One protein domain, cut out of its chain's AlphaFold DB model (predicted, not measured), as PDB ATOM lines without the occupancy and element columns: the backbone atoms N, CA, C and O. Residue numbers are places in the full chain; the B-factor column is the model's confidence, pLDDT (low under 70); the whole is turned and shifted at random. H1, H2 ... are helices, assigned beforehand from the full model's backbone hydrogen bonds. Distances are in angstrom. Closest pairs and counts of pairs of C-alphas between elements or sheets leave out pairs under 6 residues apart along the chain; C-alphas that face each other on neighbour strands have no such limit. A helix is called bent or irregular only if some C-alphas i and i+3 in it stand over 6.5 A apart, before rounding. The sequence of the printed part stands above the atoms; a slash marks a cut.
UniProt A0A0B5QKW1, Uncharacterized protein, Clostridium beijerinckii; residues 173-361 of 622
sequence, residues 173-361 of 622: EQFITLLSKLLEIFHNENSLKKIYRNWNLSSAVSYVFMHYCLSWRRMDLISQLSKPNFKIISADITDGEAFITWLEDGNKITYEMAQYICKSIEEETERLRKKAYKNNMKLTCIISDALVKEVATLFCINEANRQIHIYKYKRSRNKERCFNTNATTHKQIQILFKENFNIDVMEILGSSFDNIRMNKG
ATOM      1  N   GLU A 173      22.054 106.393 107.122       90.31
ATOM      2  CA  GLU A 173      21.095 105.852 106.148       90.31
ATOM      3  C   GLU A 173      21.711 105.668 104.759       90.31
ATOM      4  O   GLU A 173      21.584 104.595 104.177       90.31
ATOM      5  N   GLN A 174      22.431 106.672 104.244       92.81
ATOM      6  CA  GLN A 174      23.114 106.578 102.947       92.81
ATOM      7  C   GLN A 174      24.169 105.464 102.957       92.81
ATOM      8  O   GLN A 174      24.284 104.683 102.011       92.81
ATOM      9  N   PHE A 175      24.936 105.388 104.046       89.44
ATOM     10  CA  PHE A 175      26.010 104.419 104.220       89.44
ATOM     11  C   PHE A 175      25.471 102.984 104.316       89.44
ATOM     12  O   PHE A 175      25.994 102.097 103.640       89.44
ATOM     13  N   ILE A 176      24.406 102.763 105.095       89.38
ATOM     14  CA  ILE A 176      23.751 101.457 105.250       89.38
ATOM     15  C   ILE A 176      23.015 101.059 103.970       89.38
ATOM     16  O   ILE A 176      23.177  99.932 103.521       89.38
ATOM     17  N   THR A 177      22.278 101.971 103.332       93.81
ATOM     18  CA  THR A 177      21.549 101.673 102.086       93.81
ATOM     19  C   THR A 177      22.493 101.178 100.993       93.81
ATOM     20  O   THR A 177      22.204 100.179 100.334       93.81
ATOM     21  N   LEU A 178      23.655 101.820 100.828       95.06
ATOM     22  CA  LEU A 178      24.655 101.348  99.870       95.06
ATOM     23  C   LEU A 178      25.228  99.974 100.262       95.06
ATOM     24  O   LEU A 178      25.415  99.139  99.379       95.06
ATOM     25  N   LEU A 179      25.462  99.706 101.554       93.81
ATOM     26  CA  LEU A 179      25.905  98.386 102.018       93.81
ATOM     27  C   LEU A 179      24.865  97.309 101.706       93.81
ATOM     28  O   LEU A 179      25.220  96.273 101.153       93.81
ATOM     29  N   SER A 180      23.588  97.572 101.986       93.31
ATOM     30  CA  SER A 180      22.490  96.656 101.673       93.31
ATOM     31  C   SER A 180      22.457  96.317 100.185       93.31
ATOM     32  O   SER A 180      22.355  95.148  99.827       93.31
ATOM     33  N   LYS A 181      22.658  97.305  99.301       94.88
ATOM     34  CA  LYS A 181      22.758  97.064  97.853       94.88
ATOM     35  C   LYS A 181      23.980  96.238  97.449       94.88
ATOM     36  O   LYS A 181      23.886  95.421  96.536       94.88
ATOM     37  N   LEU A 182      25.116  96.400  98.124       93.94
ATOM     38  CA  LEU A 182      26.285  95.543  97.899       93.94
ATOM     39  C   LEU A 182      26.035  94.101  98.356       93.94
ATOM     40  O   LEU A 182      26.447  93.164  97.672       93.94
ATOM     41  N   LEU A 183      25.341  93.919  99.479       93.31
ATOM     42  CA  LEU A 183      24.940  92.601  99.968       93.31
ATOM     43  C   LEU A 183      23.924  91.941  99.030       93.31
ATOM     44  O   LEU A 183      24.049  90.747  98.772       93.31
ATOM     45  N   GLU A 184      22.977  92.694  98.462       93.44
ATOM     46  CA  GLU A 184      22.053  92.196  97.431       93.44
ATOM     47  C   GLU A 184      22.809  91.664  96.204       93.44
ATOM     48  O   GLU A 184      22.491  90.580  95.719       93.44
ATOM     49  N   ILE A 185      23.843  92.378  95.730       93.44
ATOM     50  CA  ILE A 185      24.693  91.906  94.622       93.44
ATOM     51  C   ILE A 185      25.341  90.559  94.968       93.44
ATOM     52  O   ILE A 185      25.392  89.673  94.117       93.44
ATOM     53  N   PHE A 186      25.848  90.412  96.195       92.44
ATOM     54  CA  PHE A 186      26.523  89.192  96.635       92.44
ATOM     55  C   PHE A 186      25.564  88.002  96.776       92.44
ATOM     56  O   PHE A 186      25.875  86.901  96.323       92.44
ATOM     57  N   HIS A 187      24.395  88.217  97.381       91.00
ATOM     58  CA  HIS A 187      23.426  87.156  97.659       91.00
ATOM     59  C   HIS A 187      22.596  86.759  96.428       91.00
ATOM     60  O   HIS A 187      22.037  85.663  96.386       91.00
ATOM     61  N   ASN A 188      22.522  87.616  95.407       93.38
ATOM     62  CA  ASN A 188      21.859  87.311  94.146       93.38
ATOM     63  C   ASN A 188      22.828  86.615  93.176       93.38
ATOM     64  O   ASN A 188      23.721  87.245  92.613       93.38
ATOM     65  N   GLU A 189      22.611  85.323  92.917       90.62
ATOM     66  CA  GLU A 189      23.507  84.509  92.084       90.62
ATOM     67  C   GLU A 189      23.703  85.074  90.665       90.62
ATOM     68  O   GLU A 189      24.826  85.115  90.161       90.62
ATOM     69  N   ASN A 190      22.640  85.589  90.038       93.06
ATOM     70  CA  ASN A 190      22.723  86.207  88.711       93.06
ATOM     71  C   ASN A 190      23.579  87.479  88.725       93.06
ATOM     72  O   ASN A 190      24.317  87.750  87.778       93.06
ATOM     73  N   SER A 191      23.493  88.268  89.794       93.50
ATOM     74  CA  SER A 191      24.290  89.483  89.963       93.50
ATOM     75  C   SER A 191      25.748  89.150  90.258       93.50
ATOM     76  O   SER A 191      26.637  89.752  89.656       93.50
ATOM     77  N   LEU A 192      26.003  88.148  91.099       93.94
ATOM     78  CA  LEU A 192      27.350  87.671  91.393       93.94
ATOM     79  C   LEU A 192      28.038  87.117  90.132       93.94
ATOM     80  O   LEU A 192      29.179  87.487  89.851       93.94
ATOM     81  N   LYS A 193      27.326  86.341  89.302       95.31
ATOM     82  CA  LYS A 193      27.843  85.821  88.020       95.31
ATOM     83  C   LYS A 193      28.247  86.921  87.034       95.31
ATOM     84  O   LYS A 193      29.226  86.744  86.318       95.31
ATOM     85  N   LYS A 194      27.592  88.094  87.027       95.88
ATOM     86  CA  LYS A 194      28.017  89.240  86.181       95.88
ATOM     87  C   LYS A 194      29.433  89.724  86.504       95.88
ATOM     88  O   LYS A 194      30.087  90.350  85.669       95.88
ATOM     89  N   ILE A 195      29.885  89.486  87.732       95.88
ATOM     90  CA  ILE A 195      31.202  89.890  88.220       95.88
ATOM     91  C   ILE A 195      32.281  88.882  87.788       95.88
ATOM     92  O   ILE A 195      33.460  89.245  87.665       95.88
ATOM     93  N   TYR A 196      31.893  87.635  87.508       95.69
ATOM     94  CA  TYR A 196      32.801  86.619  86.986       95.69
ATOM     95  C   TYR A 196      33.333  87.077  85.629       95.69
ATOM     96  O   TYR A 196      32.635  87.730  84.853       95.69
ATOM     97  N   ARG A 197      34.612  86.806  85.363       93.75
ATOM     98  CA  ARG A 197      35.295  87.179  84.110       93.75
ATOM     99  C   ARG A 197      35.357  88.696  83.819       93.75
ATOM    100  O   ARG A 197      35.890  89.091  82.783       93.75
ATOM    101  N   ASN A 198      34.872  89.578  84.707       94.31
ATOM    102  CA  ASN A 198      34.857  91.032  84.510       94.31
ATOM    103  C   ASN A 198      35.709  91.765  85.559       94.31
ATOM    104  O   ASN A 198      35.257  92.102  86.659       94.31
ATOM    105  N   TRP A 199      36.958  92.085  85.200       93.31
ATOM    106  CA  TRP A 199      37.881  92.752  86.125       93.31
ATOM    107  C   TRP A 199      37.448  94.172  86.512       93.31
ATOM    108  O   TRP A 199      37.663  94.592  87.643       93.31
ATOM    109  N   ASN A 200      36.811  94.920  85.606       94.88
ATOM    110  CA  ASN A 200      36.348  96.273  85.923       94.88
ATOM    111  C   ASN A 200      35.230  96.236  86.967       94.88
ATOM    112  O   ASN A 200      35.294  96.968  87.956       94.88
ATOM    113  N   LEU A 201      34.239  95.367  86.759       96.25
ATOM    114  CA  LEU A 201      33.087  95.250  87.646       96.25
ATOM    115  C   LEU A 201      33.485  94.664  89.007       96.25
ATOM    116  O   LEU A 201      33.164  95.257  90.036       96.25
ATOM    117  N   SER A 202      34.274  93.583  89.019       96.56
ATOM    118  CA  SER A 202      34.807  92.992  90.261       96.56
ATOM    119  C   SER A 202      35.676  93.963  91.048       96.56
ATOM    120  O   SER A 202      35.517  94.064  92.264       96.56
ATOM    121  N   SER A 203      36.523  94.744  90.372       95.81
ATOM    122  CA  SER A 203      37.296  95.799  91.025       95.81
ATOM    123  C   SER A 203      36.408  96.885  91.619       95.81
ATOM    124  O   SER A 203      36.680  97.312  92.734       95.81
ATOM    125  N   ALA A 204      35.374  97.351  90.913       96.88
ATOM    126  CA  ALA A 204      34.496  98.406  91.417       96.88
ATOM    127  C   ALA A 204      33.704  97.948  92.652       96.88
ATOM    128  O   ALA A 204      33.730  98.641  93.668       96.88
ATOM    129  N   VAL A 205      33.066  96.774  92.591       96.50
ATOM    130  CA  VAL A 205      32.268  96.223  93.700       96.50
ATOM    131  C   VAL A 205      33.151  95.948  94.915       96.50
ATOM    132  O   VAL A 205      32.897  96.495  95.986       96.50
ATOM    133  N   SER A 206      34.242  95.196  94.734       95.44
ATOM    134  CA  SER A 206      35.160  94.849  95.829       95.44
ATOM    135  C   SER A 206      35.782  96.092  96.462       95.44
ATOM    136  O   SER A 206      35.898  96.184  97.680       95.44
ATOM    137  N   TYR A 207      36.151  97.091  95.652       95.94
ATOM    138  CA  TYR A 207      36.739  98.336  96.146       95.94
ATOM    139  C   TYR A 207      35.779  99.131  97.034       95.94
ATOM    140  O   TYR A 207      36.192  99.627  98.081       95.94
ATOM    141  N   VAL A 208      34.509  99.258  96.632       94.88
ATOM    142  CA  VAL A 208      33.493  99.929  97.458       94.88
ATOM    143  C   VAL A 208      33.257  99.130  98.743       94.88
ATOM    144  O   VAL A 208      33.222  99.728  99.817       94.88
ATOM    145  N   PHE A 209      33.192  97.798  98.657       93.06
ATOM    146  CA  PHE A 209      33.023  96.914  99.813       93.06
ATOM    147  C   PHE A 209      34.146  97.083 100.849       93.06
ATOM    148  O   PHE A 209      33.883  97.185 102.045       93.06
ATOM    149  N   MET A 210      35.399  97.228 100.402       91.94
ATOM    150  CA  MET A 210      36.537  97.424 101.310       91.94
ATOM    151  C   MET A 210      36.439  98.698 102.154       91.94
ATOM    152  O   MET A 210      37.029  98.737 103.229       91.94
ATOM    153  N   HIS A 211      35.690  99.722 101.735       92.00
ATOM    154  CA  HIS A 211      35.472 100.920 102.558       92.00
ATOM    155  C   HIS A 211      34.561 100.684 103.775       92.00
ATOM    156  O   HIS A 211      34.505 101.544 104.653       92.00
ATOM    157  N   TYR A 212      33.889  99.532 103.845       90.19
ATOM    158  CA  TYR A 212      33.143  99.070 105.022       90.19
ATOM    159  C   TYR A 212      33.994  98.231 105.983       90.19
ATOM    160  O   TYR A 212      33.539  97.922 107.077       90.19
ATOM    161  N   CYS A 213      35.220  97.875 105.588       86.88
ATOM    162  CA  CYS A 213      36.157  97.118 106.422       86.88
ATOM    163  C   CYS A 213      37.376  97.965 106.814       86.88
ATOM    164  O   CYS A 213      37.850  97.916 107.944       86.88
ATOM    165  N   LEU A 214      37.889  98.779 105.885       89.56
ATOM    166  CA  LEU A 214      39.154  99.494 106.019       89.56
ATOM    167  C   LEU A 214      38.987 101.000 105.809       89.56
ATOM    168  O   LEU A 214      38.410 101.469 104.831       89.56
ATOM    169  N   SER A 215      39.642 101.785 106.667       87.25
ATOM    170  CA  SER A 215      39.676 103.255 106.562       87.25
ATOM    171  C   SER A 215      40.885 103.798 105.772       87.25
ATOM    172  O   SER A 215      41.286 104.967 105.895       87.25
ATOM    173  N   TRP A 216      41.474 102.950 104.925       89.88
ATOM    174  CA  TRP A 216      42.675 103.246 104.143       89.88
ATOM    175  C   TRP A 216      42.404 104.265 103.030       89.88
ATOM    176  O   TRP A 216      41.269 104.491 102.601       89.88
ATOM    177  N   ARG A 217      43.454 104.940 102.544       88.00
ATOM    178  CA  ARG A 217      43.307 105.859 101.403       88.00
ATOM    179  C   ARG A 217      43.254 105.055 100.110       88.00
ATOM    180  O   ARG A 217      43.882 104.010 100.003       88.00
ATOM    181  N   ARG A 218      42.614 105.617  99.080       90.12
ATOM    182  CA  ARG A 218      42.523 105.016  97.737       90.12
ATOM    183  C   ARG A 218      43.844 104.435  97.231       90.12
ATOM    184  O   ARG A 218      43.871 103.323  96.723       90.12
ATOM    185  N   MET A 219      44.937 105.195  97.338       87.50
ATOM    186  CA  MET A 219      46.239 104.722  96.858       87.50
ATOM    187  C   MET A 219      46.766 103.556  97.688       87.50
ATOM    188  O   MET A 219      47.309 102.629  97.100       87.50
ATOM    189  N   ASP A 220      46.563 103.577  99.005       90.50
ATOM    190  CA  ASP A 220      46.978 102.502  99.906       90.50
ATOM    191  C   ASP A 220      46.171 101.219  99.602       90.50
ATOM    192  O   ASP A 220      46.768 100.174  99.373       90.50
ATOM    193  N   LEU A 221      44.844 101.309  99.426       91.44
ATOM    194  CA  LEU A 221      43.996 100.175  99.005       91.44
ATOM    195  C   LEU A 221      44.425  99.561  97.664       91.44
ATOM    196  O   LEU A 221      44.446  98.348  97.508       91.44
ATOM    197  N   ILE A 222      44.772 100.386  96.673       89.62
ATOM    198  CA  ILE A 222      45.122  99.897  95.328       89.62
ATOM    199  C   ILE A 222      46.478  99.178  95.299       89.62
ATOM    200  O   ILE A 222      46.685  98.312  94.447       89.62
ATOM    201  N   SER A 223      47.412  99.569  96.166       84.00
ATOM    202  CA  SER A 223      48.835  99.220  96.033       84.00
ATOM    203  C   SER A 223      49.421  98.410  97.184       84.00
ATOM    204  O   SER A 223      50.391  97.697  96.959       84.00
ATOM    205  N   GLN A 224      48.880  98.545  98.396       87.25
ATOM    206  CA  GLN A 224      49.424  97.923  99.603       87.25
ATOM    207  C   GLN A 224      48.593  96.730 100.068       87.25
ATOM    208  O   GLN A 224      49.131  95.881 100.771       87.25
ATOM    209  N   LEU A 225      47.308  96.677  99.696       90.00
ATOM    210  CA  LEU A 225      46.407  95.605 100.103       90.00
ATOM    211  C   LEU A 225      46.882  94.268  99.521       90.00
ATOM    212  O   LEU A 225      47.064  94.145  98.304       90.00
ATOM    213  N   SER A 226      47.108  93.302 100.413       89.19
ATOM    214  CA  SER A 226      47.526  91.941 100.072       89.19
ATOM    215  C   SER A 226      46.468  91.238  99.222       89.19
ATOM    216  O   SER A 226      45.319  91.674  99.163       89.19
ATOM    217  N   LYS A 227      46.857  90.179  98.511       88.50
ATOM    218  CA  LYS A 227      45.972  89.446  97.593       88.50
ATOM    219  C   LYS A 227      45.628  88.087  98.195       88.50
ATOM    220  O   LYS A 227      46.489  87.505  98.850       88.50
ATOM    221  N   PRO A 228      44.418  87.564  97.958       89.56
ATOM    222  CA  PRO A 228      44.060  86.240  98.435       89.56
ATOM    223  C   PRO A 228      44.912  85.169  97.742       89.56
ATOM    224  O   PRO A 228      45.261  85.294  96.565       89.56
ATOM    225  N   ASN A 229      45.233  84.110  98.481       85.56
ATOM    226  CA  ASN A 229      45.963  82.954  97.974       85.56
ATOM    227  C   ASN A 229      44.988  81.803  97.697       85.56
ATOM    228  O   ASN A 229      44.422  81.237  98.629       85.56
ATOM    229  N   PHE A 230      44.822  81.428  96.425       87.12
ATOM    230  CA  PHE A 230      43.880  80.375  96.028       87.12
ATOM    231  C   PHE A 230      44.220  78.987  96.568       87.12
ATOM    232  O   PHE A 230      43.310  78.188  96.765       87.12
ATOM    233  N   LYS A 231      45.487  78.731  96.918       83.38
ATOM    234  CA  LYS A 231      45.907  77.454  97.517       83.38
ATOM    235  C   LYS A 231      45.221  77.155  98.854       83.38
ATOM    236  O   LYS A 231      45.253  76.018  99.303       83.38
ATOM    237  N   ILE A 232      44.632  78.168  99.493       80.88
ATOM    238  CA  ILE A 232      43.857  78.031 100.734       80.88
ATOM    239  C   ILE A 232      42.485  77.381 100.469       80.88
ATOM    240  O   ILE A 232      41.899  76.802 101.375       80.88
ATOM    241  N   ILE A 233      41.968  77.468  99.238       82.50
ATOM    242  CA  ILE A 233      40.625  76.992  98.876       82.50
ATOM    243  C   ILE A 233      40.656  75.499  98.547       82.50
ATOM    244  O   ILE A 233      39.886  74.723  99.099       82.50
ATOM    245  N   SER A 234      41.551  75.099  97.644       81.00
ATOM    246  CA  SER A 234      41.818  73.702  97.302       81.00
ATOM    247  C   SER A 234      43.190  73.594  96.636       81.00
ATOM    248  O   SER A 234      43.650  74.543  95.995       81.00
ATOM    249  N   ALA A 235      43.832  72.430  96.759       79.12
ATOM    250  CA  ALA A 235      45.078  72.121  96.057       79.12
ATOM    251  C   ALA A 235      44.914  72.160  94.525       79.12
ATOM    252  O   ALA A 235      45.864  72.509  93.822       79.12
ATOM    253  N   ASP A 236      43.706  71.878  94.028       82.12
ATOM    254  CA  ASP A 236      43.389  71.830  92.595       82.12
ATOM    255  C   ASP A 236      43.185  73.225  91.975       82.12
ATOM    256  O   ASP A 236      43.178  73.378  90.755       82.12
ATOM    257  N   ILE A 237      43.047  74.271  92.801       89.69
ATOM    258  CA  ILE A 237      42.858  75.650  92.333       89.69
ATOM    259  C   ILE A 237      44.218  76.350  92.278       89.69
ATOM    260  O   ILE A 237      44.670  77.000  93.226       89.69
ATOM    261  N   THR A 238      44.885  76.218  91.133       86.31
ATOM    262  CA  THR A 238      46.253  76.718  90.937       86.31
ATOM    263  C   THR A 238      46.329  78.184  90.515       86.31
ATOM    264  O   THR A 238      47.346  78.838  90.765       86.31
ATOM    265  N   ASP A 239      45.284  78.713  89.878       89.62
ATOM    266  CA  ASP A 239      45.240  80.075  89.349       89.62
ATOM    267  C   ASP A 239      43.812  80.651  89.292       89.62
ATOM    268  O   ASP A 239      42.833  80.029  89.710       89.62
ATOM    269  N   GLY A 240      43.708  81.886  88.797       91.62
ATOM    270  CA  GLY A 240      42.433  82.578  88.643       91.62
ATOM    271  C   GLY A 240      41.472  81.954  87.628       91.62
ATOM    272  O   GLY A 240      40.266  82.106  87.789       91.62
ATOM    273  N   GLU A 241      41.968  81.268  86.599       94.00
ATOM    274  CA  GLU A 241      41.112  80.615  85.604       94.00
ATOM    275  C   GLU A 241      40.403  79.419  86.248       94.00
ATOM    276  O   GLU A 241      39.173  79.352  86.225       94.00
ATOM    277  N   ALA A 242      41.172  78.563  86.931       93.62
ATOM    278  CA  ALA A 242      40.657  77.424  87.685       93.62
ATOM    279  C   ALA A 242      39.656  77.856  88.768       93.62
ATOM    280  O   ALA A 242      38.607  77.236  88.925       93.62
ATOM    281  N   PHE A 243      39.935  78.954  89.482       95.81
ATOM    282  CA  PHE A 243      39.028  79.462  90.516       95.81
ATOM    283  C   PHE A 243      37.680  79.934  89.952       95.81
ATOM    284  O   PHE A 243      36.636  79.664  90.545       95.81
ATOM    285  N   ILE A 244      37.678  80.652  88.823       95.94
ATOM    286  CA  ILE A 244      36.421  81.123  88.226       95.94
ATOM    287  C   ILE A 244      35.612  79.946  87.682       95.94
ATOM    288  O   ILE A 244      34.410  79.908  87.926       95.94
ATOM    289  N   THR A 245      36.250  78.972  87.028       95.06
ATOM    290  CA  THR A 245      35.565  77.749  86.580       95.06
ATOM    291  C   THR A 245      34.959  76.990  87.761       95.06
ATOM    292  O   THR A 245      33.781  76.660  87.727       95.06
ATOM    293  N   TRP A 246      35.695  76.851  88.868       95.00
ATOM    294  CA  TRP A 246      35.178  76.234  90.092       95.00
ATOM    295  C   TRP A 246      33.908  76.925  90.626       95.00
ATOM    296  O   TRP A 246      32.975  76.250  91.058       95.00
ATOM    297  N   LEU A 247      33.829  78.260  90.563       94.62
ATOM    298  CA  LEU A 247      32.610  79.007  90.910       94.62
ATOM    299  C   LEU A 247      31.484  78.847  89.873       94.62
ATOM    300  O   LEU A 247      30.308  78.850  90.240       94.62
ATOM    301  N   GLU A 248      31.823  78.762  88.585       94.38
ATOM    302  CA  GLU A 248      30.875  78.539  87.483       94.38
ATOM    303  C   GLU A 248      30.218  77.149  87.584       94.38
ATOM    304  O   GLU A 248      29.022  77.031  87.311       94.38
ATOM    305  N   ASP A 249      30.946  76.157  88.105       92.69
ATOM    306  CA  ASP A 249      30.467  74.797  88.397       92.69
ATOM    307  C   ASP A 249      29.511  74.726  89.610       92.69
ATOM    308  O   ASP A 249      29.016  73.658  89.969       92.69
ATOM    309  N   GLY A 250      29.223  75.863  90.254       90.25
ATOM    310  CA  GLY A 250      28.252  75.978  91.347       90.25
ATOM    311  C   GLY A 250      28.845  75.884  92.754       90.25
ATOM    312  O   GLY A 250      28.102  75.977  93.737       90.25
ATOM    313  N   ASN A 251      30.168  75.752  92.880       92.44
ATOM    314  CA  ASN A 251      30.827  75.740  94.181       92.44
ATOM    315  C   ASN A 251      30.820  77.129  94.842       92.44
ATOM    316  O   ASN A 251      30.705  78.168  94.187       92.44
ATOM    317  N   LYS A 252      30.941  77.161  96.175       92.50
ATOM    318  CA  LYS A 252      30.901  78.395  96.974       92.50
ATOM    319  C   LYS A 252      31.963  78.361  98.063       92.50
ATOM    320  O   LYS A 252      32.186  77.325  98.679       92.50
ATOM    321  N   ILE A 253      32.569  79.515  98.343       92.00
ATOM    322  CA  ILE A 253      33.481  79.664  99.482       92.00
ATOM    323  C   ILE A 253      32.693  79.425 100.779       92.00
ATOM    324  O   ILE A 253      31.685  80.093 101.045       92.00
ATOM    325  N   THR A 254      33.144  78.454 101.577       91.38
ATOM    326  CA  THR A 254      32.578  78.173 102.900       91.38
ATOM    327  C   THR A 254      33.010  79.239 103.905       91.38
ATOM    328  O   THR A 254      33.944  80.004 103.667       91.38
ATOM    329  N   TYR A 255      32.329  79.314 105.047       90.25
ATOM    330  CA  TYR A 255      32.692  80.273 106.091       90.25
ATOM    331  C   TYR A 255      34.124  80.051 106.612       90.25
ATOM    332  O   TYR A 255      34.889  81.002 106.723       90.25
ATOM    333  N   GLU A 256      34.522  78.794 106.824       89.81
ATOM    334  CA  GLU A 256      35.875  78.431 107.266       89.81
ATOM    335  C   GLU A 256      36.941  78.843 106.244       89.81
ATOM    336  O   GLU A 256      37.930  79.489 106.596       89.81
ATOM    337  N   MET A 257      36.717  78.550 104.955       92.31
ATOM    338  CA  MET A 257      37.610  79.000 103.880       92.31
ATOM    339  C   MET A 257      37.734  80.526 103.873       92.31
ATOM    340  O   MET A 257      38.840  81.057 103.759       92.31
ATOM    341  N   ALA A 258      36.614  81.237 104.027       92.62
ATOM    342  CA  ALA A 258      36.604  82.693 104.072       92.62
ATOM    343  C   ALA A 258      37.435  83.243 105.242       92.62
ATOM    344  O   ALA A 258      38.237  84.155 105.031       92.62
ATOM    345  N   GLN A 259      37.308  82.658 106.437       91.00
ATOM    346  CA  GLN A 259      38.111  83.038 107.603       91.00
ATOM    347  C   GLN A 259      39.609  82.860 107.347       91.00
ATOM    348  O   GLN A 259      40.378  83.789 107.595       91.00
ATOM    349  N   TYR A 260      40.037  81.721 106.790       90.62
ATOM    350  CA  TYR A 260      41.451  81.499 106.467       90.62
ATOM    351  C   TYR A 260      41.981  82.491 105.425       90.62
ATOM    352  O   TYR A 260      43.088  83.014 105.577       90.62
ATOM    353  N   ILE A 261      41.195  82.789 104.386       91.31
ATOM    354  CA  ILE A 261      41.573  83.753 103.343       91.31
ATOM    355  C   ILE A 261      41.738  85.154 103.940       91.31
ATOM    356  O   ILE A 261      42.769  85.796 103.727       91.31
ATOM    357  N   CYS A 262      40.741  85.634 104.685       91.50
ATOM    358  CA  CYS A 262      40.771  86.963 105.291       91.50
ATOM    359  C   CYS A 262      41.898  87.084 106.320       91.50
ATOM    360  O   CYS A 262      42.690  88.022 106.228       91.50
ATOM    361  N   LYS A 263      42.064  86.092 107.201       88.94
ATOM    362  CA  LYS A 263      43.162  86.056 108.176       88.94
ATOM    363  C   LYS A 263      44.533  86.075 107.500       88.94
ATOM    364  O   LYS A 263      45.409  86.824 107.917       88.94
ATOM    365  N   SER A 264      44.712  85.342 106.398       89.81
ATOM    366  CA  SER A 264      45.960  85.387 105.624       89.81
ATOM    367  C   SER A 264      46.263  86.789 105.075       89.81
ATOM    368  O   SER A 264      47.429  87.178 105.018       89.81
ATOM    369  N   ILE A 265      45.247  87.555 104.660       90.44
ATOM    370  CA  ILE A 265      45.407  88.931 104.151       90.44
ATOM    371  C   ILE A 265      45.806  89.888 105.285       90.44
ATOM    372  O   ILE A 265      46.682  90.747 105.100       90.44
ATOM    373  N   GLU A 266      45.178  89.739 106.452       89.19
ATOM    374  CA  GLU A 266      45.487  90.506 107.663       89.19
ATOM    375  C   GLU A 266      46.917  90.235 108.141       89.19
ATOM    376  O   GLU A 266      47.720  91.167 108.257       89.19
ATOM    377  N   GLU A 267      47.272  88.957 108.303       85.88
ATOM    378  CA  GLU A 267      48.602  88.515 108.720       85.88
ATOM    379  C   GLU A 267      49.683  88.963 107.739       85.88
ATOM    380  O   GLU A 267      50.748  89.417 108.155       85.88
ATOM    381  N   GLU A 268      49.444  88.884 106.426       87.50
ATOM    382  CA  GLU A 268      50.418  89.361 105.442       87.50
ATOM    383  C   GLU A 268      50.628  90.879 105.560       87.50
ATOM    384  O   GLU A 268      51.764  91.362 105.478       87.50
ATOM    385  N   THR A 269      49.556  91.642 105.802       86.31
ATOM    386  CA  THR A 269      49.650  93.093 106.026       86.31
ATOM    387  C   THR A 269      50.530  93.405 107.239       86.31
ATOM    388  O   THR A 269      51.411  94.275 107.162       86.31
ATOM    389  N   GLU A 270      50.328  92.672 108.335       81.06
ATOM    390  CA  GLU A 270      51.078  92.827 109.578       81.06
ATOM    391  C   GLU A 270      52.539  92.369 109.442       81.06
ATOM    392  O   GLU A 270      53.463  93.143 109.735       81.06
ATOM    393  N   ARG A 271      52.769  91.151 108.934       81.31
ATOM    394  CA  ARG A 271      54.100  90.542 108.759       81.31
ATOM    395  C   ARG A 271      54.981  91.366 107.832       81.31
ATOM    396  O   ARG A 271      56.146  91.607 108.147       81.31
ATOM    397  N   LEU A 272      54.423  91.859 106.724       83.50
ATOM    398  CA  LEU A 272      55.144  92.727 105.788       83.50
ATOM    399  C   LEU A 272      55.240  94.180 106.272       83.50
ATOM    400  O   LEU A 272      55.878  95.001 105.609       83.50
ATOM    401  N   ARG A 273      54.629  94.510 107.420       80.88
ATOM    402  CA  ARG A 273      54.604  95.850 108.024       80.88
ATOM    403  C   ARG A 273      54.248  96.916 106.989       80.88
ATOM    404  O   ARG A 273      54.929  97.945 106.922       80.88
ATOM    405  N   LYS A 274      53.226  96.652 106.163       84.38
ATOM    406  CA  LYS A 274      52.829  97.523 105.044       84.38
ATOM    407  C   LYS A 274      52.633  98.952 105.541       84.38
ATOM    408  O   LYS A 274      52.075  99.166 106.616       84.38
ATOM    409  N   LYS A 275      53.104  99.937 104.772       85.81
ATOM    410  CA  LYS A 275      53.097 101.346 105.185       85.81
ATOM    411  C   LYS A 275      52.272 102.210 104.245       85.81
ATOM    412  O   LYS A 275      52.330 102.055 103.028       85.81
ATOM    413  N   ALA A 276      51.544 103.161 104.817       83.94
ATOM    414  CA  ALA A 276      50.781 104.150 104.074       83.94
ATOM    415  C   ALA A 276      51.718 105.075 103.286       83.94
ATOM    416  O   ALA A 276      52.671 105.627 103.844       83.94
ATOM    417  N   TYR A 277      51.411 105.344 102.017       81.88
ATOM    418  CA  TYR A 277      52.286 106.153 101.159       81.88
ATOM    419  C   TYR A 277      52.475 107.589 101.650       81.88
ATOM    420  O   TYR A 277      53.531 108.184 101.457       81.88
ATOM    421  N   LYS A 278      51.433 108.177 102.246       77.00
ATOM    422  CA  LYS A 278      51.434 109.603 102.600       77.00
ATOM    423  C   LYS A 278      52.338 109.918 103.794       77.00
ATOM    424  O   LYS A 278      52.899 111.007 103.848       77.00
ATOM    425  N   ASN A 279      52.402 109.021 104.772       74.81
ATOM    426  CA  ASN A 279      53.014 109.283 106.078       74.81
ATOM    427  C   ASN A 279      53.865 108.125 106.613       74.81
ATOM    428  O   ASN A 279      54.341 108.209 107.739       74.81
ATOM    429  N   ASN A 280      54.079 107.069 105.823       77.88
ATOM    430  CA  ASN A 280      54.959 105.945 106.145       77.88
ATOM    431  C   ASN A 280      54.608 105.219 107.463       77.88
ATOM    432  O   ASN A 280      55.465 104.602 108.094       77.88
ATOM    433  N   MET A 281      53.347 105.301 107.886       76.56
ATOM    434  CA  MET A 281      52.839 104.618 109.073       76.56
ATOM    435  C   MET A 281      52.359 103.222 108.721       76.56
ATOM    436  O   MET A 281      51.863 103.013 107.614       76.56
ATOM    437  N   LYS A 282      52.478 102.287 109.670       81.50
ATOM    438  CA  LYS A 282      51.950 100.932 109.502       81.50
ATOM    439  C   LYS A 282      50.446 100.987 109.233       81.50
ATOM    440  O   LYS A 282      49.722 101.743 109.880       81.50
ATOM    441  N   LEU A 283      50.016 100.223 108.242       85.06
ATOM    442  CA  LEU A 283      48.620 100.022 107.904       85.06
ATOM    443  C   LEU A 283      48.052  98.884 108.755       85.06
ATOM    444  O   LEU A 283      48.742  97.900 109.006       85.06
ATOM    445  N   THR A 284      46.791  99.024 109.154       83.38
ATOM    446  CA  THR A 284      46.061  98.029 109.950       83.38
ATOM    447  C   THR A 284      44.955  97.438 109.090       83.38
ATOM    448  O   THR A 284      44.115  98.192 108.596       83.38
ATOM    449  N   CYS A 285      44.967  96.124 108.872       87.94
ATOM    450  CA  CYS A 285      43.928  95.409 108.131       87.94
ATOM    451  C   CYS A 285      43.159  94.532 109.113       87.94
ATOM    452  O   CYS A 285      43.774  93.698 109.764       87.94
ATOM    453  N   ILE A 286      41.859  94.787 109.252       83.81
ATOM    454  CA  ILE A 286      40.938  93.989 110.064       83.81
ATOM    455  C   ILE A 286      39.651  93.865 109.251       83.81
ATOM    456  O   ILE A 286      39.110  94.872 108.780       83.81
ATOM    457  N   ILE A 287      39.189  92.640 109.058       85.38
ATOM    458  CA  ILE A 287      37.989  92.266 108.327       85.38
ATOM    459  C   ILE A 287      37.038  91.652 109.352       85.38
ATOM    460  O   ILE A 287      37.370  90.699 110.044       85.38
ATOM    461  N   SER A 288      35.850  92.239 109.481       82.44
ATOM    462  CA  SER A 288      34.852  91.760 110.439       82.44
ATOM    463  C   SER A 288      34.348  90.370 110.057       82.44
ATOM    464  O   SER A 288      33.997  90.151 108.896       82.44
ATOM    465  N   ASP A 289      34.192  89.489 111.048       79.44
ATOM    466  CA  ASP A 289      33.560  88.173 110.885       79.44
ATOM    467  C   ASP A 289      32.168  88.265 110.241       79.44
ATOM    468  O   ASP A 289      31.763  87.367 109.505       79.44
ATOM    469  N   ALA A 290      31.454  89.375 110.456       84.56
ATOM    470  CA  ALA A 290      30.132  89.610 109.879       84.56
ATOM    471  C   ALA A 290      30.140  89.816 108.352       84.56
ATOM    472  O   ALA A 290      29.091  89.709 107.729       84.56
ATOM    473  N   LEU A 291      31.291  90.154 107.762       88.12
ATOM    474  CA  LEU A 291      31.457  90.393 106.321       88.12
ATOM    475  C   LEU A 291      32.519  89.475 105.698       88.12
ATOM    476  O   LEU A 291      32.922  89.671 104.549       88.12
ATOM    477  N   VAL A 292      33.031  88.504 106.460       91.75
ATOM    478  CA  VAL A 292      34.205  87.713 106.076       91.75
ATOM    479  C   VAL A 292      33.951  86.914 104.799       91.75
ATOM    480  O   VAL A 292      34.813  86.848 103.923       91.75
ATOM    481  N   LYS A 293      32.741  86.372 104.637       93.00
ATOM    482  CA  LYS A 293      32.362  85.553 103.483       93.00
ATOM    483  C   LYS A 293      32.249  86.390 102.212       93.00
ATOM    484  O   LYS A 293      32.770  86.000 101.162       93.00
ATOM    485  N   GLU A 294      31.604  87.546 102.314       94.00
ATOM    486  CA  GLU A 294      31.430  88.521 101.243       94.00
ATOM    487  C   GLU A 294      32.789  89.036 100.777       94.00
ATOM    488  O   GLU A 294      33.097  89.000  99.582       94.00
ATOM    489  N   VAL A 295      33.628  89.462 101.727       93.12
ATOM    490  CA  VAL A 295      34.964  89.989 101.445       93.12
ATOM    491  C   VAL A 295      35.828  88.911 100.808       93.12
ATOM    492  O   VAL A 295      36.330  89.142  99.711       93.12
ATOM    493  N   ALA A 296      35.958  87.726 101.413       94.31
ATOM    494  CA  ALA A 296      36.786  86.653 100.864       94.31
ATOM    495  C   ALA A 296      36.388  86.300  99.423       94.31
ATOM    496  O   ALA A 296      37.244  86.229  98.539       94.31
ATOM    497  N   THR A 297      35.088  86.149  99.164       95.12
ATOM    498  CA  THR A 297      34.572  85.763  97.845       95.12
ATOM    499  C   THR A 297      34.793  86.846  96.796       95.12
ATOM    500  O   THR A 297      35.388  86.572  95.751       95.12
ATOM    501  N   LEU A 298      34.370  88.087  97.062       95.62
ATOM    502  CA  LEU A 298      34.531  89.198  96.117       95.62
ATOM    503  C   LEU A 298      36.007  89.440  95.792       95.62
ATOM    504  O   LEU A 298      36.380  89.684  94.640       95.62
ATOM    505  N   PHE A 299      36.862  89.318  96.802       94.38
ATOM    506  CA  PHE A 299      38.284  89.557  96.667       94.38
ATOM    507  C   PHE A 299      38.994  88.442  95.892       94.38
ATOM    508  O   PHE A 299      39.828  88.745  95.032       94.38
ATOM    509  N   CYS A 300      38.604  87.178  96.096       95.62
ATOM    510  CA  CYS A 300      39.064  86.054  95.276       95.62
ATOM    511  C   CYS A 300      38.634  86.205  93.811       95.62
ATOM    512  O   CYS A 300      39.469  86.065  92.920       95.62
ATOM    513  N   ILE A 301      37.378  86.590  93.545       96.62
ATOM    514  CA  ILE A 301      36.893  86.850  92.177       96.62
ATOM    515  C   ILE A 301      37.701  87.978  91.519       96.62
ATOM    516  O   ILE A 301      38.117  87.870  90.362       96.62
ATOM    517  N   ASN A 302      37.951  89.073  92.241       95.62
ATOM    518  CA  ASN A 302      38.734  90.190  91.719       95.62
ATOM    519  C   ASN A 302      40.196  89.798  91.435       95.62
ATOM    520  O   ASN A 302      40.738  90.186  90.395       95.62
ATOM    521  N   GLU A 303      40.829  89.023  92.318       94.25
ATOM    522  CA  GLU A 303      42.184  88.506  92.104       94.25
ATOM    523  C   GLU A 303      42.246  87.551  90.908       94.25
ATOM    524  O   GLU A 303      43.165  87.643  90.091       94.25
ATOM    525  N   ALA A 304      41.236  86.703  90.735       95.00
ATOM    526  CA  ALA A 304      41.173  85.772  89.620       95.00
ATOM    527  C   ALA A 304      41.069  86.518  88.287       95.00
ATOM    528  O   ALA A 304      41.896  86.343  87.390       95.00
ATOM    529  N   ASN A 305      40.143  87.476  88.209       94.31
ATOM    530  CA  ASN A 305      39.996  88.363  87.058       94.31
ATOM    531  C   ASN A 305      41.277  89.155  86.750       94.31
ATOM    532  O   ASN A 305      41.603  89.392  85.582       94.31
ATOM    533  N   ARG A 306      42.033  89.554  87.780       91.19
ATOM    534  CA  ARG A 306      43.335  90.207  87.611       91.19
ATOM    535  C   ARG A 306      44.349  89.264  86.960       91.19
ATOM    536  O   ARG A 306      45.040  89.694  86.031       91.19
ATOM    537  N   GLN A 307      44.457  88.019  87.428       91.00
ATOM    538  CA  GLN A 307      45.374  87.020  86.865       91.00
ATOM    539  C   GLN A 307      45.042  86.722  85.395       91.00
ATOM    540  O   GLN A 307      45.925  86.854  84.542       91.00
ATOM    541  N   ILE A 308      43.763  86.480  85.084       90.69
ATOM    542  CA  ILE A 308      43.258  86.253  83.717       90.69
ATOM    543  C   ILE A 308      43.599  87.443  82.806       90.69
ATOM    544  O   ILE A 308      44.160  87.293  81.715       90.69
ATOM    545  N   HIS A 309      43.329  88.668  83.268       88.00
ATOM    546  CA  HIS A 309      43.632  89.875  82.501       88.00
ATOM    547  C   HIS A 309      45.147  90.047  82.263       88.00
ATOM    548  O   HIS A 309      45.572  90.481  81.187       88.00
ATOM    549  N   ILE A 310      45.994  89.746  83.250       85.00
ATOM    550  CA  ILE A 310      47.455  89.843  83.095       85.00
ATOM    551  C   ILE A 310      47.964  88.844  82.062       85.00
ATOM    552  O   ILE A 310      48.775  89.237  81.214       85.00
ATOM    553  N   TYR A 311      47.468  87.608  82.112       83.88
ATOM    554  CA  TYR A 311      47.805  86.567  81.148       83.88
ATOM    555  C   TYR A 311      47.463  87.009  79.717       83.88
ATOM    556  O   TYR A 311      48.327  86.996  78.839       83.88
ATOM    557  N   LYS A 312      46.252  87.547  79.508       81.69
ATOM    558  CA  LYS A 312      45.765  87.993  78.191       81.69
ATOM    559  C   LYS A 312      46.554  89.159  77.583       81.69
ATOM    560  O   LYS A 312      46.780  89.182  76.376       81.69
ATOM    561  N   TYR A 313      46.959  90.150  78.384       76.31
ATOM    562  CA  TYR A 313      47.494  91.418  77.853       76.31
ATOM    563  C   TYR A 313      49.007  91.627  78.041       76.31
ATOM    564  O   TYR A 313      49.518  92.657  77.597       76.31
ATOM    565  N   LYS A 314      49.738  90.713  78.705       65.62
ATOM    566  CA  LYS A 314      51.202  90.785  78.948       65.62
ATOM    567  C   LYS A 314      51.712  92.143  79.490       65.62
ATOM    568  O   LYS A 314      52.872  92.511  79.303       65.62
ATOM    569  N   ARG A 315      50.875  92.935  80.177       58.94
ATOM    570  CA  ARG A 315      51.241  94.278  80.681       58.94
ATOM    571  C   ARG A 315      51.881  94.205  82.072       58.94
ATOM    572  O   ARG A 315      51.188  93.979  83.061       58.94
ATOM    573  N   SER A 316      53.184  94.493  82.172       53.84
ATOM    574  CA  SER A 316      53.948  94.423  83.437       53.84
ATOM    575  C   SER A 316      53.491  95.415  84.519       53.84
ATOM    576  O   SER A 316      53.491  95.075  85.697       53.84
ATOM    577  N   ARG A 317      53.030  96.618  84.138       52.19
ATOM    578  CA  ARG A 317      52.654  97.702  85.078       52.19
ATOM    579  C   ARG A 317      51.445  97.401  85.981       52.19
ATOM    580  O   ARG A 317      51.220  98.144  86.932       52.19
ATOM    581  N   ASN A 318      50.691  96.331  85.710       55.28
ATOM    582  CA  ASN A 318      49.505  95.932  86.482       55.28
ATOM    583  C   ASN A 318      49.753  94.735  87.418       55.28
ATOM    584  O   ASN A 318      48.825  94.314  88.104       55.28
ATOM    585  N   LYS A 319      50.974  94.181  87.470       59.97
ATOM    586  CA  LYS A 319      51.252  92.943  88.223       59.97
ATOM    587  C   LYS A 319      51.028  93.068  89.730       59.97
ATOM    588  O   LYS A 319      50.671  92.081  90.368       59.97
ATOM    589  N   GLU A 320      51.185  94.257  90.301       68.19
ATOM    590  CA  GLU A 320      51.159  94.406  91.759       68.19
ATOM    591  C   GLU A 320      49.857  94.966  92.327       68.19
ATOM    592  O   GLU A 320      49.562  94.701  93.484       68.19
ATOM    593  N   ARG A 321      49.024  95.641  91.527       80.38
ATOM    594  CA  ARG A 321      47.813  96.306  92.038       80.38
ATOM    595  C   ARG A 321      46.692  95.316  92.316       80.38
ATOM    596  O   ARG A 321      46.440  94.452  91.483       80.38
ATOM    597  N   CYS A 322      45.987  95.500  93.427       84.50
ATOM    598  CA  CYS A 322      44.822  94.685  93.761       84.50
ATOM    599  C   CYS A 322      43.617  95.016  92.853       84.50
ATOM    600  O   CYS A 322      42.977  94.126  92.301       84.50
ATOM    601  N   PHE A 323      43.363  96.306  92.605       91.62
ATOM    602  CA  PHE A 323      42.211  96.767  91.821       91.62
ATOM    603  C   PHE A 323      42.609  97.451  90.510       91.62
ATOM    604  O   PHE A 323      43.641  98.135  90.426       91.62
ATOM    605  N   ASN A 324      41.725  97.390  89.511       90.19
ATOM    606  CA  ASN A 324      41.825  98.239  88.332       90.19
ATOM    607  C   ASN A 324      41.566  99.710  88.704       90.19
ATOM    608  O   ASN A 324      40.449 100.135  88.991       90.19
ATOM    609  N   THR A 325      42.620 100.524  88.639       86.81
ATOM    610  CA  THR A 325      42.596 101.943  89.027       86.81
ATOM    611  C   THR A 325      41.570 102.779  88.254       86.81
ATOM    612  O   THR A 325      41.073 103.767  88.794       86.81
ATOM    613  N   ASN A 326      41.264 102.422  87.004       87.56
ATOM    614  CA  ASN A 326      40.296 103.168  86.199       87.56
ATOM    615  C   ASN A 326      38.858 102.869  86.645       87.56
ATOM    616  O   ASN A 326      38.049 103.794  86.728       87.56
ATOM    617  N   ALA A 327      38.575 101.614  87.003       91.50
ATOM    618  CA  ALA A 327      37.262 101.177  87.472       91.50
ATOM    619  C   ALA A 327      36.903 101.751  88.856       91.50
ATOM    620  O   ALA A 327      35.738 102.001  89.133       91.50
ATOM    621  N   THR A 328      37.896 102.063  89.696       91.44
ATOM    622  CA  THR A 328      37.697 102.631  91.049       91.44
ATOM    623  C   THR A 328      37.595 104.163  91.076       91.44
ATOM    624  O   THR A 328      37.886 104.815  92.086       91.44
ATOM    625  N   THR A 329      37.251 104.788  89.948       91.19
ATOM    626  CA  THR A 329      36.988 106.235  89.882       91.19
ATOM    627  C   THR A 329      35.504 106.510  90.095       91.19
ATOM    628  O   THR A 329      34.672 105.727  89.662       91.19
ATOM    629  N   HIS A 330      35.153 107.643  90.717       90.25
ATOM    630  CA  HIS A 330      33.757 107.981  91.041       90.25
ATOM    631  C   HIS A 330      32.802 107.883  89.838       90.25
ATOM    632  O   HIS A 330      31.702 107.361  89.976       90.25
ATOM    633  N   LYS A 331      33.240 108.323  88.647       91.75
ATOM    634  CA  LYS A 331      32.447 108.211  87.412       91.75
ATOM    635  C   LYS A 331      32.242 106.761  86.988       91.75
ATOM    636  O   LYS A 331      31.141 106.389  86.617       91.75
ATOM    637  N   GLN A 332      33.303 105.958  87.030       93.94
ATOM    638  CA  GLN A 332      33.240 104.566  86.592       93.94
ATOM    639  C   GLN A 332      32.455 103.696  87.571       93.94
ATOM    640  O   GLN A 332      31.686 102.861  87.122       93.94
ATOM    641  N   ILE A 333      32.563 103.944  88.879       95.69
ATOM    642  CA  ILE A 333      31.730 103.278  89.889       95.69
ATOM    643  C   ILE A 333      30.247 103.519  89.585       95.69
ATOM    644  O   ILE A 333      29.492 102.560  89.498       95.69
ATOM    645  N   GLN A 334      29.848 104.772  89.337       94.44
ATOM    646  CA  GLN A 334      28.462 105.092  88.990       94.44
ATOM    647  C   GLN A 334      27.986 104.351  87.733       94.44
ATOM    648  O   GLN A 334      26.918 103.748  87.745       94.44
ATOM    649  N   ILE A 335      28.772 104.404  86.653       94.62
ATOM    650  CA  ILE A 335      28.421 103.779  85.370       94.62
ATOM    651  C   ILE A 335      28.280 102.263  85.539       94.62
ATOM    652  O   ILE A 335      27.239 101.700  85.213       94.62
ATOM    653  N   LEU A 336      29.291 101.615  86.123       96.31
ATOM    654  CA  LEU A 336      29.326 100.163  86.279       96.31
ATOM    655  C   LEU A 336      28.175  99.653  87.154       96.31
ATOM    656  O   LEU A 336      27.558  98.651  86.801       96.31
ATOM    657  N   PHE A 337      27.860 100.337  88.257       96.75
ATOM    658  CA  PHE A 337      26.762  99.936  89.142       96.75
ATOM    659  C   PHE A 337      25.394 100.105  88.476       96.75
ATOM    660  O   PHE A 337      24.555  99.205  88.559       96.75
ATOM    661  N   LYS A 338      25.187 101.217  87.765       95.25
ATOM    662  CA  LYS A 338      23.924 101.490  87.078       95.25
ATOM    663  C   LYS A 338      23.677 100.512  85.932       95.25
ATOM    664  O   LYS A 338      22.618  99.900  85.881       95.25
ATOM    665  N   GLU A 339      24.663 100.308  85.062       95.50
ATOM    666  CA  GLU A 339      24.523  99.444  83.882       95.50
ATOM    667  C   GLU A 339      24.374  97.959  84.237       95.50
ATOM    668  O   GLU A 339      23.644  97.238  83.564       95.50
ATOM    669  N   ASN A 340      25.049  97.484  85.291       96.25
ATOM    670  CA  ASN A 340      25.098  96.048  85.589       96.25
ATOM    671  C   ASN A 340      24.098  95.615  86.666       96.25
ATOM    672  O   ASN A 340      23.655  94.463  86.643       96.25
ATOM    673  N   PHE A 341      23.730  96.506  87.589       95.81
ATOM    674  CA  PHE A 341      22.891  96.172  88.745       95.81
ATOM    675  C   PHE A 341      21.672  97.084  88.913       95.81
ATOM    676  O   PHE A 341      20.900  96.873  89.840       95.81
ATOM    677  N   ASN A 342      21.488  98.084  88.042       93.94
ATOM    678  CA  ASN A 342      20.453  99.111  88.190       93.94
ATOM    679  C   ASN A 342      20.524  99.844  89.548       93.94
ATOM    680  O   ASN A 342      19.507 100.210  90.130       93.94
ATOM    681  N   ILE A 343      21.740 100.040  90.071       95.62
ATOM    682  CA  ILE A 343      21.983 100.764  91.324       95.62
ATOM    683  C   ILE A 343      22.502 102.161  90.991       95.62
ATOM    684  O   ILE A 343      23.606 102.309  90.460       95.62
ATOM    685  N   ASP A 344      21.733 103.195  91.339       94.44
ATOM    686  CA  ASP A 344      22.167 104.585  91.208       94.44
ATOM    687  C   ASP A 344      22.902 105.046  92.481       94.44
ATOM    688  O   ASP A 344      22.312 105.473  93.472       94.44
ATOM    689  N   VAL A 345      24.235 104.930  92.471       94.19
ATOM    690  CA  VAL A 345      25.077 105.273  93.631       94.19
ATOM    691  C   VAL A 345      24.993 106.765  93.969       94.19
ATOM    692  O   VAL A 345      25.060 107.131  95.143       94.19
ATOM    693  N   MET A 346      24.841 107.639  92.970       92.94
ATOM    694  CA  MET A 346      24.686 109.079  93.190       92.94
ATOM    695  C   MET A 346      23.382 109.418  93.895       92.94
ATOM    696  O   MET A 346      23.399 110.289  94.763       92.94
ATOM    697  N   GLU A 347      22.291 108.745  93.535       93.56
ATOM    698  CA  GLU A 347      21.000 108.896  94.202       93.56
ATOM    699  C   GLU A 347      21.097 108.453  95.667       93.56
ATOM    700  O   GLU A 347      20.823 109.248  96.566       93.56
ATOM    701  N   ILE A 348      21.625 107.248  95.917       94.38
ATOM    702  CA  ILE A 348      21.783 106.697  97.275       94.38
ATOM    703  C   ILE A 348      22.653 107.604  98.155       94.38
ATOM    704  O   ILE A 348      22.336 107.845  99.316       94.38
ATOM    705  N   LEU A 349      23.764 108.116  97.625       92.44
ATOM    706  CA  LEU A 349      24.724 108.922  98.386       92.44
ATOM    707  C   LEU A 349      24.433 110.436  98.345       92.44
ATOM    708  O   LEU A 349      25.209 111.232  98.897       92.44
ATOM    709  N   GLY A 350      23.384 110.859  97.630       88.94
ATOM    710  CA  GLY A 350      23.072 112.263  97.325       88.94
ATOM    711  C   GLY A 350      24.205 113.027  96.622       88.94
ATOM    712  O   GLY A 350      24.261 114.256  96.680       88.94
ATOM    713  N   SER A 351      25.193 112.321  96.064       90.12
ATOM    714  CA  SER A 351      26.397 112.869  95.423       90.12
ATOM    715  C   SER A 351      27.258 111.756  94.815       90.12
ATOM    716  O   SER A 351      27.098 110.584  95.143       90.12
ATOM    717  N   SER A 352      28.255 112.111  93.998       89.81
ATOM    718  CA  SER A 352      29.242 111.140  93.507       89.81
ATOM    719  C   SER A 352      29.979 110.426  94.643       89.81
ATOM    720  O   SER A 352      30.379 111.076  95.614       89.81
ATOM    721  N   PHE A 353      30.258 109.132  94.461       93.75
ATOM    722  CA  PHE A 353      31.081 108.340  95.377       93.75
ATOM    723  C   PHE A 353      32.413 109.035  95.703       93.75
ATOM    724  O   PHE A 353      33.200 109.370  94.810       93.75
ATOM    725  N   ASP A 354      32.695 109.220  96.993       92.25
ATOM    726  CA  ASP A 354      33.906 109.875  97.473       92.25
ATOM    727  C   ASP A 354      34.559 109.104  98.629       92.25
ATOM    728  O   ASP A 354      33.996 108.940  99.708       92.25
ATOM    729  N   ASN A 355      35.813 108.700  98.418       91.19
ATOM    730  CA  ASN A 355      36.605 107.933  99.385       91.19
ATOM    731  C   ASN A 355      36.767 108.625 100.745       91.19
ATOM    732  O   ASN A 355      36.854 107.968 101.778       91.19
ATOM    733  N   ILE A 356      36.868 109.959 100.761       88.94
ATOM    734  CA  ILE A 356      37.029 110.718 102.005       88.94
ATOM    735  C   ILE A 356      35.722 110.656 102.789       88.94
ATOM    736  O   ILE A 356      35.768 110.434 103.997       88.94
ATOM    737  N   ARG A 357      34.579 110.819 102.114       91.19
ATOM    738  CA  ARG A 357      33.250 110.735 102.737       91.19
ATOM    739  C   ARG A 357      32.928 109.321 103.227       91.19
ATOM    740  O   ARG A 357      32.423 109.201 104.337       91.19
ATOM    741  N   MET A 358      33.304 108.282 102.474       91.69
ATOM    742  CA  MET A 358      33.188 106.880 102.909       91.69
ATOM    743  C   MET A 358      34.003 106.605 104.173       91.69
ATOM    744  O   MET A 358      33.450 106.139 105.162       91.69
ATOM    745  N   ASN A 359      35.291 106.971 104.185       90.12
ATOM    746  CA  ASN A 359      36.126 106.768 105.373       90.12
ATOM    747  C   ASN A 359      35.603 107.561 106.576       90.12
ATOM    748  O   ASN A 359      35.725 107.090 107.698       90.12
ATOM    749  N   LYS A 360      35.043 108.761 106.359       87.25
ATOM    750  CA  LYS A 360      34.367 109.515 107.422       87.25
ATOM    751  C   LYS A 360      33.160 108.752 107.961       87.25
ATOM    752  O   LYS A 360      33.088 108.570 109.163       87.25
ATOM    753  N   GLY A 361      32.271 108.273 107.088       87.19
ATOM    754  CA  GLY A 361      31.097 107.488 107.486       87.19
ATOM    755  C   GLY A 361      31.475 106.254 108.309       87.19
ATOM    756  O   GLY A 361      30.981 106.087 109.419       87.19
TER     757      GLY A 361
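This is residues 173 to 361 of the 622 residues of an uncharacterized protein of Clostridium beijerinckii (UniProt A0A0B5QKW1). A compact all-helix body is built round two helices side by side, H3 and the long H7, which run opposite ways through its middle. H5 and H6 cross H7 and pack on it at different places, while H8 crosses H3; H9 packs on both H1 and H8, and residues 311 to 317, of which 311 to 313 belong to H7, stick out from the body. The 189 printed residues hold ten named helices, H1 to H10 in order along the chain, and no named strand. The radius of gyration of the C-alphas is 15.7 A, and the outline is rounded, spanning 46 by 41 by 35 A.

Begin with H1, residues 173 to 187, and H2, residues 189 to 195, which touch only at the corner, only just, with 3 pairs of C-alphas within 8 A; the closest are Ile 185 and Ser 191, 5.3 A apart. Next comes H3, residues 199 to 210, the hub, touching four helices. H4, residues 218 to 223, and H3 are near each other, with 5 pairs of C-alphas within 10 A. H5, residues 240 to 248, touches H7, residues 289 to 313, at a steep tilt of 55 degrees, with C-alphas 240 and 304 closest at 3.6 A. H6, residues 255 to 271, touches H7 about perpendicular at 73 degrees, C-alphas 258 and 296 being closest at 5.1 A. H7 and H3 touch at a shallow tilt of 27 degrees, opposite ways, closest at C-alphas 305 and 199, 5.0 A. H8, residues 330 to 341, touches H3 about perpendicular at 73 degrees, closest at C-alphas 333 and 204, 5.8 A. H9, residues 345 to 348, touches H1, closest at C-alphas 348 and 174, 5.8 A. H10, residues 355 to 361, is close but not clearly touching H1, with C-alphas 361 and 175 closest at 6.8 A. Every O i to N i+4 pair is within hydrogen-bond range in H1, H3, H4, H5, H6, H8 and H10, against 2 of 3 in H2 and 19 of 21 in H7; H9 is too short for one.

Find C-alpha 173 at (21.095, 105.852, 106.148), where H1 begins its 20.7 A. H6 is 23.9 A long. H7 starts at (33.560, 88.173, 110.885) and spans 36.0 A; it is irregular, C-alphas 290 and 293 being 7.9 A apart, and has a kink of 27 degrees near residue 296. H10 ends at C-alpha 361, (31.097, 107.488, 107.486).

C-alphas 235 and 350 are the two farthest apart, 45.8 A. The printed part has no cut. The links H4 to H5, H6 to H7 and H7 to H8 are long. Look for low confidence at residues 314 to 320, under 70; mean pLDDT of the printed part is 89.1.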